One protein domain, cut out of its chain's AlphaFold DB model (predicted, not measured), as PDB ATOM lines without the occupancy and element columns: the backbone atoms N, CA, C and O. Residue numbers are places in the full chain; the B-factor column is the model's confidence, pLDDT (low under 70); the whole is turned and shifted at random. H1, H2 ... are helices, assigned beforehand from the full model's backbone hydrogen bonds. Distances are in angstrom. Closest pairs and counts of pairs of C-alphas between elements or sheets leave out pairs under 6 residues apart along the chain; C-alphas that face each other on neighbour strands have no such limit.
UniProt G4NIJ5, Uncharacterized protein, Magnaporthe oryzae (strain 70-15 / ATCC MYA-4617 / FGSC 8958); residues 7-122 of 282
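AT A GLANCE: This is residues 7 to 122 of the 282 residues of an uncharacterized protein of Magnaporthe oryzae (strain 70-15 / ATCC MYA-4617 / FGSC 8958) (UniProt G4NIJ5). Helices H1 to H4 make a small head at one end of the long helix H5, which sticks out as an arm with residues 88 to 98; H6 folds back on its far end. The printed part has 116 residues with six named helices, H1 to H6 in order, all helix. It is only just loose, close to extended, with radius of gyration 20.0 A, spanning 60 by 32 by 24 A.

HOW THE PARTS SIT: Start at H1, residues 7 to 24; it touches H4, residues 69 to 77, C-alphas 20 and 76 closest at 4.9 A. H2, residues 45 to 57, touches H5, residues 79 to 108, C-alphas 52 and 79 closest at 5.3 A. H3, residues 60 to 65, only just touches H2, only at the corner. H6, residues 112 to 121, forms a hairpin with H5, a shallow tilt of 23 degrees. Every O i to N i+4 pair is within hydrogen-bond range except in H4, 4 of 5.

IN THESE COORDINATES: Find C-alpha 7 at (43.870, 98.592, 6.769); H1 runs 25.8 A. H5 runs 43.2 A to C-alpha 108 at (-0.456, 73.300, 0.529).

THE WHOLE: The printed part has no cut. The H1 to H2 link is long. Residues 29 to 38, 114 to 115 and 118 to 122 are under pLDDT 70.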
ATOM      1  N   VAL A   7      43.860  97.385   5.930       79.19
ATOM      2  CA  VAL A   7      43.870  98.592   6.769       79.19
ATOM      3  C   VAL A   7      42.577  98.764   7.573       79.19
ATOM      4  O   VAL A   7      42.613  99.115   8.745       79.19
ATOM      5  N   THR A   8      41.412  98.503   6.978       79.00
ATOM      6  CA  THR A   8      40.123  98.626   7.676       79.00
ATOM      7  C   THR A   8      39.982  97.566   8.765       79.00
ATOM      8  O   THR A   8      39.482  97.860   9.848       79.00
ATOM      9  N   LEU A   9      40.446  96.341   8.499       76.44
ATOM     10  CA  LEU A   9      40.469  95.272   9.501       76.44
ATOM     11  C   LEU A   9      41.422  95.603  10.651       76.44
ATOM     12  O   LEU A   9      41.084  95.364  11.807       76.44
ATOM     13  N   GLU A  10      42.581  96.175  10.334       80.38
ATOM     14  CA  GLU A  10      43.572  96.604  11.318       80.38
ATOM     15  C   GLU A  10      43.022  97.707  12.233       80.38
ATOM     16  O   GLU A  10      43.085  97.572  13.453       80.38
ATOM     17  N   ILE A  11      42.376  98.737  11.674       83.19
ATOM     18  CA  ILE A  11      41.735  99.807  12.459       83.19
ATOM     19  C   ILE A  11      40.652  99.239  13.386       83.19
ATOM     20  O   ILE A  11      40.648  99.541  14.577       83.19
ATOM     21  N   MET A  12      39.772  98.366  12.884       81.88
ATOM     22  CA  MET A  12      38.733  97.745  13.719       81.88
ATOM     23  C   MET A  12      39.320  96.869  14.835       81.88
ATOM     24  O   MET A  12      38.737  96.773  15.915       81.88
ATOM     25  N   ALA A  13      40.464  96.218  14.595       85.19
ATOM     26  CA  ALA A  13      41.154  95.441  15.619       85.19
ATOM     27  C   ALA A  13      41.718  96.341  16.730       85.19
ATOM     28  O   ALA A  13      41.574  96.000  17.904       85.19
ATOM     29  N   PHE A  14      42.292  97.494  16.376       87.94
ATOM     30  CA  PHE A  14      42.739  98.491  17.353       87.94
ATOM     31  C   PHE A  14      41.576  99.053  18.171       87.94
ATOM     32  O   PHE A  14      41.635  99.024  19.398       87.94
ATOM     33  N   GLU A  15      40.480  99.452  17.525       88.00
ATOM     34  CA  GLU A  15      39.289  99.935  18.237       88.00
ATOM     35  C   GLU A  15      38.728  98.876  19.195       88.00
ATOM     36  O   GLU A  15      38.305  99.183  20.309       88.00
ATOM     37  N   LEU A  16      38.725  97.603  18.790       88.94
ATOM     38  CA  LEU A  16      38.300  96.519  19.667       88.94
ATOM     39  C   LEU A  16      39.223  96.377  20.883       88.94
ATOM     40  O   LEU A  16      38.723  96.176  21.990       88.94
ATOM     41  N   LEU A  17      40.540  96.476  20.699       91.00
ATOM     42  CA  LEU A  17      41.513  96.406  21.790       91.00
ATOM     43  C   LEU A  17      41.322  97.547  22.791       91.00
ATOM     44  O   LEU A  17      41.238  97.276  23.990       91.00
ATOM     45  N   ASP A  18      41.162  98.780  22.313       90.12
ATOM     46  CA  ASP A  18      40.905  99.946  23.164       90.12
ATOM     47  C   ASP A  18      39.626  99.752  23.987       90.12
ATOM     48  O   ASP A  18      39.612  99.937  25.206       90.12
ATOM     49  N   ASN A  19      38.566  99.244  23.356       89.12
ATOM     50  CA  ASN A  19      37.309  98.956  24.042       89.12
ATOM     51  C   ASN A  19      37.443  97.842  25.094       89.12
ATOM     52  O   ASN A  19      36.753  97.872  26.115       89.12
ATOM     53  N   ILE A  20      38.314  96.849  24.878       91.06
ATOM     54  CA  ILE A  20      38.603  95.799  25.873       91.06
ATOM     55  C   ILE A  20      39.350  96.393  27.069       91.06
ATOM     56  O   ILE A  20      39.046  96.014  28.204       91.06
ATOM     57  N   ILE A  21      40.287  97.318  26.841       90.94
ATOM     58  CA  ILE A  21      41.007  98.026  27.909       90.94
ATOM     59  C   ILE A  21      40.016  98.835  28.748       90.94
ATOM     60  O   ILE A  21      39.946  98.647  29.962       90.94
ATOM     61  N   GLU A  22      39.195  99.667  28.112       88.88
ATOM     62  CA  GLU A  22      38.194 100.492  28.798       88.88
ATOM     63  C   GLU A  22      37.178  99.635  29.565       88.88
ATOM     64  O   GLU A  22      36.864  99.910  30.726       88.88
ATOM     65  N   ALA A  23      36.721  98.529  28.971       87.88
ATOM     66  CA  ALA A  23      35.869  97.570  29.665       87.88
ATOM     67  C   ALA A  23      36.579  96.951  30.877       87.88
ATOM     68  O   ALA A  23      35.964  96.820  31.932       87.88
ATOM     69  N   GLN A  24      37.860  96.593  30.773       88.75
ATOM     70  CA  GLN A  24      38.620  96.049  31.900       88.75
ATOM     71  C   GLN A  24      38.777  97.059  33.046       88.75
ATOM     72  O   GLN A  24      38.781  96.658  34.209       88.75
ATOM     73  N   LEU A  25      38.845  98.351  32.726       87.31
ATOM     74  CA  LEU A  25      38.870  99.450  33.696       87.31
ATOM     75  C   LEU A  25      37.483  99.784  34.276       87.31
ATOM     76  O   LEU A  25      37.378 100.615  35.174       87.31
ATOM     77  N   GLY A  26      36.419  99.138  33.791       80.38
ATOM     78  CA  GLY A  26      35.040  99.390  34.215       80.38
ATOM     79  C   GLY A  26      34.385 100.600  33.540       80.38
ATOM     80  O   GLY A  26      33.239 100.929  33.850       80.38
ATOM     81  N   ASN A  27      35.052 101.230  32.571       80.19
ATOM     82  CA  ASN A  27      34.576 102.409  31.847       80.19
ATOM     83  C   ASN A  27      33.587 102.034  30.733       80.19
ATOM     84  O   ASN A  27      33.782 102.297  29.550       80.19
ATOM     85  N   THR A  28      32.467 101.429  31.117       70.62
ATOM     86  CA  THR A  28      31.409 101.011  30.179       70.62
ATOM     87  C   THR A  28      30.373 102.109  29.892       70.62
ATOM     88  O   THR A  28      29.451 101.912  29.104       70.62
ATOM     89  N   HIS A  29      30.530 103.291  30.500       56.44
ATOM     90  CA  HIS A  29      29.530 104.364  30.549       56.44
ATOM     91  C   HIS A  29      29.354 105.191  29.262       56.44
ATOM     92  O   HIS A  29      28.495 106.068  29.233       56.44
ATOM     93  N   GLN A  30      30.118 104.935  28.197       56.41
ATOM     94  CA  GLN A  30      29.997 105.699  26.945       56.41
ATOM     95  C   GLN A  30      28.853 105.232  26.024       56.41
ATOM     96  O   GLN A  30      28.622 105.836  24.976       56.41
ATOM     97  N   LEU A  31      28.104 104.185  26.383       54.81
ATOM     98  CA  LEU A  31      26.992 103.709  25.557       54.81
ATOM     99  C   LEU A  31      25.682 104.464  25.870       54.81
ATOM    100  O   LEU A  31      25.335 104.660  27.036       54.81
ATOM    101  N   PRO A  32      24.870 104.808  24.857       48.44
ATOM    102  CA  PRO A  32      23.441 104.956  25.076       48.44
ATOM    103  C   PRO A  32      22.877 103.559  25.403       48.44
ATOM    104  O   PRO A  32      23.191 102.597  24.705       48.44
ATOM    105  N   ASP A  33      22.069 103.433  26.463       52.22
ATOM    106  CA  ASP A  33      21.407 102.180  26.899       52.22
ATOM    107  C   ASP A  33      22.277 101.106  27.616       52.22
ATOM    108  O   ASP A  33      21.987  99.909  27.566       52.22
ATOM    109  N   VAL A  34      23.304 101.513  28.380       52.19
ATOM    110  CA  VAL A  34      24.135 100.602  29.222       52.19
ATOM    111  C   VAL A  34      23.306  99.753  30.197       52.19
ATOM    112  O   VAL A  34      23.704  98.641  30.526       52.19
ATOM    113  N   SER A  35      22.132 100.221  30.644       52.25
ATOM    114  CA  SER A  35      21.318  99.508  31.645       52.25
ATOM    115  C   SER A  35      20.786  98.147  31.183       52.25
ATOM    116  O   SER A  35      20.209  97.423  31.989       52.25
ATOM    117  N   LEU A  36      20.921  97.811  29.898       54.62
ATOM    118  CA  LEU A  36      20.492  96.530  29.332       54.62
ATOM    119  C   LEU A  36      21.611  95.485  29.250       54.62
ATOM    120  O   LEU A  36      21.326  94.339  28.893       54.62
ATOM    121  N   TYR A  37      22.860  95.852  29.544       61.84
ATOM    122  CA  TYR A  37      24.004  94.969  29.353       61.84
ATOM    123  C   TYR A  37      24.772  94.778  30.655       61.84
ATOM    124  O   TYR A  37      25.376  95.709  31.180       61.84
ATOM    125  N   ASP A  38      24.767  93.539  31.145       65.50
ATOM    126  CA  ASP A  38      25.566  93.152  32.299       65.50
ATOM    127  C   ASP A  38      27.050  93.201  31.924       65.50
ATOM    128  O   ASP A  38      27.514  92.492  31.026       65.50
ATOM    129  N   HIS A  39      27.795  94.064  32.612       74.88
ATOM    130  CA  HIS A  39      29.246  94.080  32.527       74.88
ATOM    131  C   HIS A  39      29.800  92.761  33.076       74.88
ATOM    132  O   HIS A  39      29.573  92.411  34.237       74.88
ATOM    133  N   GLU A  40      30.544  92.025  32.253       80.75
ATOM    134  CA  GLU A  40      31.204  90.800  32.695       80.75
ATOM    135  C   GLU A  40      32.508  91.148  33.396       80.75
ATOM    136  O   GLU A  40      33.349  91.843  32.830       80.75
ATOM    137  N   VAL A  41      32.697  90.644  34.615       82.62
ATOM    138  CA  VAL A  41      33.940  90.826  35.370       82.62
ATOM    139  C   VAL A  41      34.962  89.779  34.925       82.62
ATOM    140  O   VAL A  41      34.664  88.585  34.893       82.62
ATOM    141  N   HIS A  42      36.176  90.231  34.610       86.00
ATOM    142  CA  HIS A  42      37.317  89.385  34.259       86.00
ATOM    143  C   HIS A  42      38.502  89.693  35.176       86.00
ATOM    144  O   HIS A  42      38.773  90.859  35.462       86.00
ATOM    145  N   GLU A  43      39.224  88.655  35.607       86.12
ATOM    146  CA  GLU A  43      40.380  88.785  36.512       86.12
ATOM    147  C   GLU A  43      41.539  89.553  35.871       86.12
ATOM    148  O   GLU A  43      42.212  90.345  36.525       86.12
ATOM    149  N   THR A  44      41.759  89.336  34.574       92.25
ATOM    150  CA  THR A  44      42.854  89.938  33.813       92.25
ATOM    151  C   THR A  44      42.367  90.424  32.455       92.25
ATOM    152  O   THR A  44      41.381  89.918  31.910       92.25
ATOM    153  N   PHE A  45      43.113  91.366  31.871       90.88
ATOM    154  CA  PHE A  45      42.917  91.780  30.482       90.88
ATOM    155  C   PHE A  45      42.968  90.577  29.530       90.88
ATOM    156  O   PHE A  45      42.082  90.425  28.694       90.88
ATOM    157  N   GLN A  46      43.947  89.682  29.713       91.38
ATOM    158  CA  GLN A  46      44.105  88.493  28.875       91.38
ATOM    159  C   GLN A  46      42.860  87.595  28.914       91.38
ATOM    160  O   GLN A  46      42.361  87.190  27.871       91.38
ATOM    161  N   SER A  47      42.290  87.355  30.101       92.25
ATOM    162  CA  SER A  47      41.058  86.567  30.252       92.25
ATOM    163  C   SER A  47      39.870  87.179  29.497       92.25
ATOM    164  O   SER A  47      39.061  86.459  28.893       92.25
ATOM    165  N   ARG A  48      39.753  88.515  29.506       92.38
ATOM    166  CA  ARG A  48      38.729  89.236  28.736       92.38
ATOM    167  C   ARG A  48      38.989  89.123  27.238       92.38
ATOM    168  O   ARG A  48      38.073  88.771  26.495       92.38
ATOM    169  N   PHE A  49      40.224  89.365  26.810       92.44
ATOM    170  CA  PHE A  49      40.648  89.248  25.418       92.44
ATOM    171  C   PHE A  49      40.352  87.853  24.852       92.44
ATOM    172  O   PHE A  49      39.662  87.735  23.840       92.44
ATOM    173  N   ASP A  50      40.760  86.794  25.553       91.50
ATOM    174  CA  ASP A  50      40.517  85.410  25.140       91.50
ATOM    175  C   ASP A  50      39.017  85.107  25.030       91.50
ATOM    176  O   ASP A  50      38.577  84.410  24.112       91.50
ATOM    177  N   SER A  51      38.205  85.678  25.924       90.81
ATOM    178  CA  SER A  51      36.747  85.526  25.884       90.81
ATOM    179  C   SER A  51      36.119  86.227  24.677       90.81
ATOM    180  O   SER A  51      35.212  85.671  24.054       90.81
ATOM    181  N   VAL A  52      36.611  87.414  24.309       91.56
ATOM    182  CA  VAL A  52      36.193  88.118  23.086       91.56
ATOM    183  C   VAL A  52      36.595  87.319  21.848       91.56
ATOM    184  O   VAL A  52      35.751  87.060  20.988       91.56
ATOM    185  N   VAL A  53      37.844  86.853  21.777       91.38
ATOM    186  CA  VAL A  53      38.338  86.025  20.666       91.38
ATOM    187  C   VAL A  53      37.506  84.753  20.528       91.38
ATOM    188  O   VAL A  53      37.082  84.415  19.421       91.38
ATOM    189  N   ALA A  54      37.213  84.065  21.632       89.00
ATOM    190  CA  ALA A  54      36.348  82.892  21.629       89.00
ATOM    191  C   ALA A  54      34.952  83.228  21.080       89.00
ATOM    192  O   ALA A  54      34.466  82.543  20.180       89.00
ATOM    193  N   ALA A  55      34.325  84.309  21.550       87.19
ATOM    194  CA  ALA A  55      33.003  84.716  21.081       87.19
ATOM    195  C   ALA A  55      32.980  85.023  19.571       87.19
ATOM    196  O   ALA A  55      32.047  84.613  18.873       87.19
ATOM    197  N   LEU A  56      34.018  85.683  19.049       87.50
ATOM    198  CA  LEU A  56      34.153  85.972  17.618       87.50
ATOM    199  C   LEU A  56      34.378  84.705  16.787       87.50
ATOM    200  O   LEU A  56      33.751  84.554  15.737       87.50
ATOM    201  N   ARG A  57      35.188  83.758  17.281       87.19
ATOM    202  CA  ARG A  57      35.426  82.463  16.618       87.19
ATOM    203  C   ARG A  57      34.139  81.668  16.403       87.19
ATOM    204  O   ARG A  57      33.949  81.097  15.335       87.19
ATOM    205  N   TYR A  58      33.229  81.665  17.374       81.88
ATOM    206  CA  TYR A  58      31.974  80.910  17.273       81.88
ATOM    207  C   TYR A  58      30.897  81.597  16.420       81.88
ATOM    208  O   TYR A  58      29.822  81.032  16.198       81.88
ATOM    209  N   SER A  59      31.115  82.832  15.960       81.38
ATOM    210  CA  SER A  59      30.006  83.685  15.555       81.38
ATOM    211  C   SER A  59      30.308  84.603  14.372       81.38
ATOM    212  O   SER A  59      30.578  85.791  14.532       81.38
ATOM    213  N   LYS A  60      30.071  84.101  13.151       81.06
ATOM    214  CA  LYS A  60      30.182  84.898  11.909       81.06
ATOM    215  C   LYS A  60      29.370  86.203  11.938       81.06
ATOM    216  O   LYS A  60      29.850  87.243  11.513       81.06
ATOM    217  N   ALA A  61      28.154  86.165  12.488       79.12
ATOM    218  CA  ALA A  61      27.324  87.365  12.634       79.12
ATOM    219  C   ALA A  61      27.922  88.403  13.601       79.12
ATOM    220  O   ALA A  61      27.730  89.594  13.399       79.12
ATOM    221  N   MET A  62      28.647  87.975  14.642       82.69
ATOM    222  CA  MET A  62      29.329  88.926  15.525       82.69
ATOM    223  C   MET A  62      30.507  89.573  14.806       82.69
ATOM    224  O   MET A  62      30.651  90.780  14.918       82.69
ATOM    225  N   VAL A  63      31.263  88.808  14.010       84.00
ATOM    226  CA  VAL A  63      32.329  89.351  13.150       84.00
ATOM    227  C   VAL A  63      31.771  90.387  12.173       84.00
ATOM    228  O   VAL A  63      32.327  91.471  12.060       84.00
ATOM    229  N   TYR A  64      30.638  90.097  11.526       81.31
ATOM    230  CA  TYR A  64      29.972  91.053  10.634       81.31
ATOM    231  C   TYR A  64      29.570  92.344  11.358       81.31
ATOM    232  O   TYR A  64      29.731  93.432  10.825       81.31
ATOM    233  N   ASN A  65      29.091  92.233  12.597       83.44
ATOM    234  CA  ASN A  65      28.651  93.391  13.369       83.44
ATOM    235  C   ASN A  65      29.804  94.216  13.966       83.44
ATOM    236  O   ASN A  65      29.528  95.280  14.519       83.44
ATOM    237  N   LEU A  66      31.067  93.774  13.871       82.56
ATOM    238  CA  LEU A  66      32.223  94.543  14.363       82.56
ATOM    239  C   LEU A  66      32.392  95.883  13.645       82.56
ATOM    240  O   LEU A  66      32.934  96.809  14.232       82.56
ATOM    241  N   SER A  67      31.859  96.032  12.432       80.81
ATOM    242  CA  SER A  67      31.831  97.318  11.727       80.81
ATOM    243  C   SER A  67      30.954  98.375  12.411       80.81
ATOM    244  O   SER A  67      30.922  99.526  11.983       80.81
ATOM    245  N   HIS A  68      30.188  98.002  13.437       81.94
ATOM    246  CA  HIS A  68      29.354  98.922  14.195       81.94
ATOM    247  C   HIS A  68      30.016  99.270  15.530       81.94
ATOM    248  O   HIS A  68      30.118  98.425  16.419       81.94
ATOM    249  N   ALA A  69      30.358 100.548  15.714       75.88
ATOM    250  CA  ALA A  69      31.003 101.047  16.932       75.88
ATOM    251  C   ALA A  69      30.261 100.635  18.219       75.88
ATOM    252  O   ALA A  69      30.857 100.100  19.148       75.88
ATOM    253  N   SER A  70      28.930 100.772  18.261       79.62
ATOM    254  CA  SER A  70      28.122 100.369  19.427       79.62
ATOM    255  C   SER A  70      28.153  98.863  19.710       79.62
ATOM    256  O   SER A  70      27.863  98.419  20.822       79.62
ATOM    257  N   PHE A  71      28.454  98.043  18.705       82.81
ATOM    258  CA  PHE A  71      28.596  96.608  18.875       82.81
ATOM    259  C   PHE A  71      29.974  96.233  19.428       82.81
ATOM    260  O   PHE A  71      30.019  95.394  20.327       82.81
ATOM    261  N   LEU A  72      31.053  96.887  18.982       84.94
ATOM    262  CA  LEU A  72      32.412  96.671  19.504       84.94
ATOM    263  C   LEU A  72      32.461  96.798  21.030       84.94
ATOM    264  O   LEU A  72      32.883  95.873  21.723       84.94
ATOM    265  N   TRP A  73      31.908  97.891  21.554       84.44
ATOM    266  CA  TRP A  73      31.798  98.137  22.991       84.44
ATOM    267  C   TRP A  73      31.011  97.052  23.735       84.44
ATOM    268  O   TRP A  73      31.437  96.576  24.785       84.44
ATOM    269  N   ARG A  74      29.871  96.614  23.186       84.62
ATOM    270  CA  ARG A  74      29.045  95.556  23.798       84.62
ATOM    271  C   ARG A  74      29.765  94.214  23.842       84.62
ATOM    272  O   ARG A  74      29.638  93.486  24.825       84.62
ATOM    273  N   VAL A  75      30.498  93.887  22.782       88.12
ATOM    274  CA  VAL A  75      31.283  92.654  22.703       88.12
ATOM    275  C   VAL A  75      32.454  92.684  23.684       88.12
ATOM    276  O   VAL A  75      32.708  91.673  24.330       88.12
ATOM    277  N   ALA A  76      33.114  93.832  23.848       88.75
ATOM    278  CA  ALA A  76      34.209  94.006  24.798       88.75
ATOM    279  C   ALA A  76      33.734  93.958  26.266       88.75
ATOM    280  O   ALA A  76      34.390  93.364  27.127       88.75
ATOM    281  N   ALA A  77      32.570  94.548  26.553       86.25
ATOM    282  CA  ALA A  77      32.006  94.611  27.900       86.25
ATOM    283  C   ALA A  77      31.434  93.271  28.394       86.25
ATOM    284  O   ALA A  77      31.587  92.956  29.577       86.25
ATOM    285  N   GLY A  78      30.792  92.493  27.514       87.81
ATOM    286  CA  GLY A  78      30.093  91.255  27.881       87.81
ATOM    287  C   GLY A  78      30.113  90.191  26.777       87.81
ATOM    288  O   GLY A  78      29.057  89.880  26.210       87.81
ATOM    289  N   PRO A  79      31.284  89.624  26.435       87.50
ATOM    290  CA  PRO A  79      31.421  88.709  25.301       87.50
ATOM    291  C   PRO A  79      30.575  87.438  25.441       87.50
ATOM    292  O   PRO A  79      29.955  86.998  24.465       87.50
ATOM    293  N   LYS A  80      30.486  86.845  26.641       86.88
ATOM    294  CA  LYS A  80      29.715  85.605  26.853       86.88
ATOM    295  C   LYS A  80      28.212  85.866  26.777       86.88
ATOM    296  O   LYS A  80      27.465  85.040  26.254       86.88
ATOM    297  N   THR A  81      27.764  87.015  27.259       84.75
ATOM    298  CA  THR A  81      26.374  87.471  27.239       84.75
ATOM    299  C   THR A  81      25.914  87.702  25.810       84.75
ATOM    300  O   THR A  81      24.841  87.230  25.433       84.75
ATOM    301  N   GLN A  82      26.752  88.317  24.971       84.12
ATOM    302  CA  GLN A  82      26.464  88.452  23.540       84.12
ATOM    303  C   GLN A  82      26.364  87.094  22.840       84.12
ATOM    304  O   GLN A  82      25.450  86.875  22.038       84.12
ATOM    305  N   LEU A  83      27.255  86.154  23.169       83.50
ATOM    306  CA  LEU A  83      27.205  84.809  22.603       83.50
ATOM    307  C   LEU A  83      25.914  84.071  23.006       83.50
ATOM    308  O   LEU A  83      25.231  83.530  22.138       83.50
ATOM    309  N   LYS A  84      25.527  84.126  24.287       84.00
ATOM    310  CA  LYS A  84      24.266  83.551  24.797       84.00
ATOM    311  C   LYS A  84      23.029  84.192  24.169       84.00
ATOM    312  O   LYS A  84      22.092  83.497  23.784       84.00
ATOM    313  N   ALA A  85      23.010  85.519  24.043       79.94
ATOM    314  CA  ALA A  85      21.911  86.228  23.394       79.94
ATOM    315  C   ALA A  85      21.770  85.793  21.930       79.94
ATOM    316  O   ALA A  85      20.658  85.614  21.428       79.94
ATOM    317  N   LYS A  86      22.894  85.559  21.245       79.56
ATOM    318  CA  LYS A  86      22.880  85.048  19.877       79.56
ATOM    319  C   LYS A  86      22.357  83.616  19.791       79.56
ATOM    320  O   LYS A  86      21.531  83.356  18.917       79.56
ATOM    321  N   THR A  87      22.805  82.700  20.649       80.88
ATOM    322  CA  THR A  87      22.309  81.312  20.627       80.88
ATOM    323  C   THR A  87      20.809  81.266  20.906       80.88
ATOM    324  O   THR A  87      20.070  80.655  20.139       80.88
ATOM    325  N   ALA A  88      20.330  82.029  21.894       80.38
ATOM    326  CA  ALA A  88      18.902  82.155  22.182       80.38
ATOM    327  C   ALA A  88      18.107  82.733  20.993       80.38
ATOM    328  O   ALA A  88      17.022  82.254  20.661       80.38
ATOM    329  N   ASN A  89      18.649  83.739  20.298       80.31
ATOM    330  CA  ASN A  89      18.017  84.286  19.095       80.31
ATOM    331  C   ASN A  89      17.979  83.275  17.938       80.31
ATOM    332  O   ASN A  89      16.997  83.239  17.195       80.31
ATOM    333  N   ALA A  90      19.015  82.448  17.783       79.69
ATOM    334  CA  ALA A  90      19.043  81.391  16.776       79.69
ATOM    335  C   ALA A  90      17.966  80.328  17.050       79.69
ATOM    336  O   ALA A  90      17.226  79.968  16.136       79.69
ATOM    337  N   GLU A  91      17.807  79.904  18.304       80.69
ATOM    338  CA  GLU A  91      16.752  78.969  18.719       80.69
ATOM    339  C   GLU A  91      15.349  79.539  18.471       80.69
ATOM    340  O   GLU A  91      14.490  78.872  17.890       80.69
ATOM    341  N   LEU A  92      15.118  80.807  18.838       80.81
ATOM    342  CA  LEU A  92      13.846  81.484  18.576       80.81
ATOM    343  C   LEU A  92      13.537  81.575  17.079       80.81
ATOM    344  O   LEU A  92      12.381  81.414  16.679       80.81
ATOM    345  N   ASN A  93      14.547  81.835  16.250       79.69
ATOM    346  CA  ASN A  93      14.384  81.887  14.801       79.69
ATOM    347  C   ASN A  93      14.135  80.495  14.205       79.69
ATOM    348  O   ASN A  93      13.256  80.368  13.355       79.69
ATOM    349  N   GLY A  94      14.804  79.452  14.702       77.69
ATOM    350  CA  GLY A  94      14.526  78.061  14.327       77.69
ATOM    351  C   GLY A  94      13.084  77.661  14.642       77.69
ATOM    352  O   GLY A  94      12.360  77.189  13.765       77.69
ATOM    353  N   ALA A  95      12.608  77.975  15.849       79.12
ATOM    354  CA  ALA A  95      11.225  77.716  16.247       79.12
ATOM    355  C   ALA A  95      10.201  78.504  15.404       79.12
ATOM    356  O   ALA A  95       9.088  78.033  15.159       79.12
ATOM    357  N   ARG A  96      10.545  79.716  14.945       79.06
ATOM    358  CA  ARG A  96       9.699  80.482  14.012       79.06
ATOM    359  C   ARG A  96       9.662  79.842  12.629       79.06
ATOM    360  O   ARG A  96       8.571  79.725  12.074       79.06
ATOM    361  N   ALA A  97      10.811  79.416  12.107       82.31
ATOM    362  CA  ALA A  97      10.913  78.756  10.810       82.31
ATOM    363  C   ALA A  97      10.108  77.451  10.788       82.31
ATOM    364  O   ALA A  97       9.336  77.222   9.861       82.31
ATOM    365  N   GLU A  98      10.186  76.649  11.850       79.62
ATOM    366  CA  GLU A  98       9.401  75.420  11.976       79.62
ATOM    367  C   GLU A  98       7.893  75.706  11.984       79.62
ATOM    368  O   GLU A  98       7.136  75.106  11.220       79.62
ATOM    369  N   ARG A  99       7.436  76.685  12.778       78.12
ATOM    370  CA  ARG A  99       6.018  77.091  12.787       78.12
ATOM    371  C   ARG A  99       5.548  77.584  11.422       78.12
ATOM    372  O   ARG A  99       4.410  77.321  11.034       78.12
ATOM    373  N   GLN A 100       6.399  78.308  10.702       81.38
ATOM    374  CA  GLN A 100       6.091  78.779   9.356       81.38
ATOM    375  C   GLN A 100       6.037  77.622   8.355       81.38
ATOM    376  O   GLN A 100       5.103  77.574   7.558       81.38
ATOM    377  N   ALA A 101       6.949  76.654   8.449       80.00
ATOM    378  CA  ALA A 101       6.940  75.451   7.623       80.00
ATOM    379  C   ALA A 101       5.684  74.596   7.865       80.00
ATOM    380  O   ALA A 101       5.058  74.135   6.913       80.00
ATOM    381  N   VAL A 102       5.261  74.427   9.125       77.88
ATOM    382  CA  VAL A 102       4.013  73.723   9.474       77.88
ATOM    383  C   VAL A 102       2.799  74.433   8.875       77.88
ATOM    384  O   VAL A 102       1.948  73.786   8.267       77.88
ATOM    385  N   TYR A 103       2.736  75.761   8.992       76.62
ATOM    386  CA  TYR A 103       1.665  76.550   8.384       76.62
ATOM    387  C   TYR A 103       1.652  76.410   6.854       76.62
ATOM    388  O   TYR A 103       0.600  76.154   6.276       76.62
ATOM    389  N   GLN A 104       2.809  76.514   6.195       81.12
ATOM    390  CA  GLN A 104       2.910  76.375   4.740       81.12
ATOM    391  C   GLN A 104       2.509  74.975   4.254       81.12
ATOM    392  O   GLN A 104       1.791  74.872   3.262       81.12
ATOM    393  N   ARG A 105       2.886  73.904   4.968       78.12
ATOM    394  CA  ARG A 105       2.420  72.541   4.652       78.12
ATOM    395  C   ARG A 105       0.904  72.406   4.781       78.12
ATOM    396  O   ARG A 105       0.287  71.812   3.905       78.12
ATOM    397  N   ALA A 106       0.299  72.976   5.824       73.69
ATOM    398  CA  ALA A 106      -1.157  72.957   5.997       73.69
ATOM    399  C   ALA A 106      -1.885  73.722   4.876       73.69
ATOM    400  O   ALA A 106      -2.914  73.265   4.384       73.69
ATOM    401  N   VAL A 107      -1.320  74.852   4.433       76.62
ATOM    402  CA  VAL A 107      -1.827  75.624   3.286       76.62
ATOM    403  C   VAL A 107      -1.752  74.801   1.997       76.62
ATOM    404  O   VAL A 107      -2.739  74.728   1.272       76.62
ATOM    405  N   GLN A 108      -0.622  74.140   1.724       77.56
ATOM    406  CA  GLN A 108      -0.456  73.300   0.529       77.56
ATOM    407  C   GLN A 108      -1.354  72.055   0.546       77.56
ATOM    408  O   GLN A 108      -1.870  71.658  -0.494       77.56
ATOM    409  N   ALA A 109      -1.580  71.464   1.722       79.69
ATOM    410  CA  ALA A 109      -2.489  70.334   1.903       79.69
ATOM    411  C   ALA A 109      -3.977  70.735   1.883       79.69
ATOM    412  O   ALA A 109      -4.841  69.861   1.899       79.69
ATOM    413  N   ASN A 110      -4.283  72.039   1.854       75.94
ATOM    414  CA  ASN A 110      -5.637  72.596   1.909       75.94
ATOM    415  C   ASN A 110      -6.460  72.099   3.120       75.94
ATOM    416  O   ASN A 110      -7.691  72.029   3.086       75.94
ATOM    417  N   ASP A 111      -5.763  71.750   4.203       73.38
ATOM    418  CA  ASP A 111      -6.344  71.183   5.415       73.38
ATOM    419  C   ASP A 111      -6.754  72.318   6.366       73.38
ATOM    420  O   ASP A 111      -5.934  72.903   7.084       73.38
ATOM    421  N   LYS A 112      -8.047  72.663   6.332       73.62
ATOM    422  CA  LYS A 112      -8.627  73.781   7.094       73.62
ATOM    423  C   LYS A 112      -8.472  73.613   8.608       73.62
ATOM    424  O   LYS A 112      -8.280  74.617   9.298       73.62
ATOM    425  N   ASP A 113      -8.501  72.384   9.116       71.94
ATOM    426  CA  ASP A 113      -8.395  72.119  10.553       71.94
ATOM    427  C   ASP A 113      -6.956  72.311  11.042       71.94
ATOM    428  O   ASP A 113      -6.720  72.942  12.080       71.94
ATOM    429  N   ALA A 114      -5.974  71.869  10.253       68.81
ATOM    430  CA  ALA A 114      -4.562  72.135  10.523       68.81
ATOM    431  C   ALA A 114      -4.237  73.639  10.462       68.81
ATOM    432  O   ALA A 114      -3.499  74.156  11.307       68.81
ATOM    433  N   LEU A 115      -4.837  74.363   9.513       68.19
ATOM    434  CA  LEU A 115      -4.673  75.810   9.340       68.19
ATOM    435  C   LEU A 115      -5.251  76.600  10.523       68.19
ATOM    436  O   LEU A 115      -4.604  77.513  11.040       68.19
ATOM    437  N   MET A 116      -6.434  76.212  10.997       73.50
ATOM    438  CA  MET A 116      -7.091  76.809  12.160       73.50
ATOM    439  C   MET A 116      -6.308  76.543  13.454       73.50
ATOM    440  O   MET A 116      -6.100  77.456  14.256       73.50
ATOM    441  N   LYS A 117      -5.771  75.328  13.628       74.69
ATOM    442  CA  LYS A 117      -4.908  74.972  14.766       74.69
ATOM    443  C   LYS A 117      -3.573  75.730  14.742       74.69
ATOM    444  O   LYS A 117      -3.116  76.225  15.776       74.69
ATOM    445  N   ALA A 118      -2.965  75.897  13.568       68.62
ATOM    446  CA  ALA A 118      -1.762  76.711  13.392       68.62
ATOM    447  C   ALA A 118      -2.030  78.211  13.639       68.62
ATOM    448  O   ALA A 118      -1.209  78.898  14.248       68.62
ATOM    449  N   ALA A 119      -3.197  78.724  13.241       69.69
ATOM    450  CA  ALA A 119      -3.598  80.105  13.507       69.69
ATOM    451  C   ALA A 119      -3.841  80.366  15.005       69.69
ATOM    452  O   ALA A 119      -3.382  81.379  15.527       69.69
ATOM    453  N   MET A 120      -4.474  79.433  15.726       69.94
ATOM    454  CA  MET A 120      -4.715  79.559  17.172       69.94
ATOM    455  C   MET A 120      -3.437  79.508  18.025       69.94
ATOM    456  O   MET A 120      -3.405  80.049  19.129       69.94
ATOM    457  N   THR A 121      -2.361  78.894  17.528       66.88
ATOM    458  CA  THR A 121      -1.065  78.853  18.232       66.88
ATOM    459  C   THR A 121      -0.218  80.112  18.012       66.88
ATOM    460  O   THR A 121       0.724  80.369  18.774       66.88
ATOM    461  N   ARG A 122      -0.570  80.966  17.039       63.09
ATOM    462  CA  ARG A 122      -0.025  82.324  16.926       63.09
ATOM    463  C   ARG A 122      -0.675  83.206  17.991       63.09
ATOM    464  O   ARG A 122      -1.689  83.850  17.750       63.09
TER     465      ARG A 122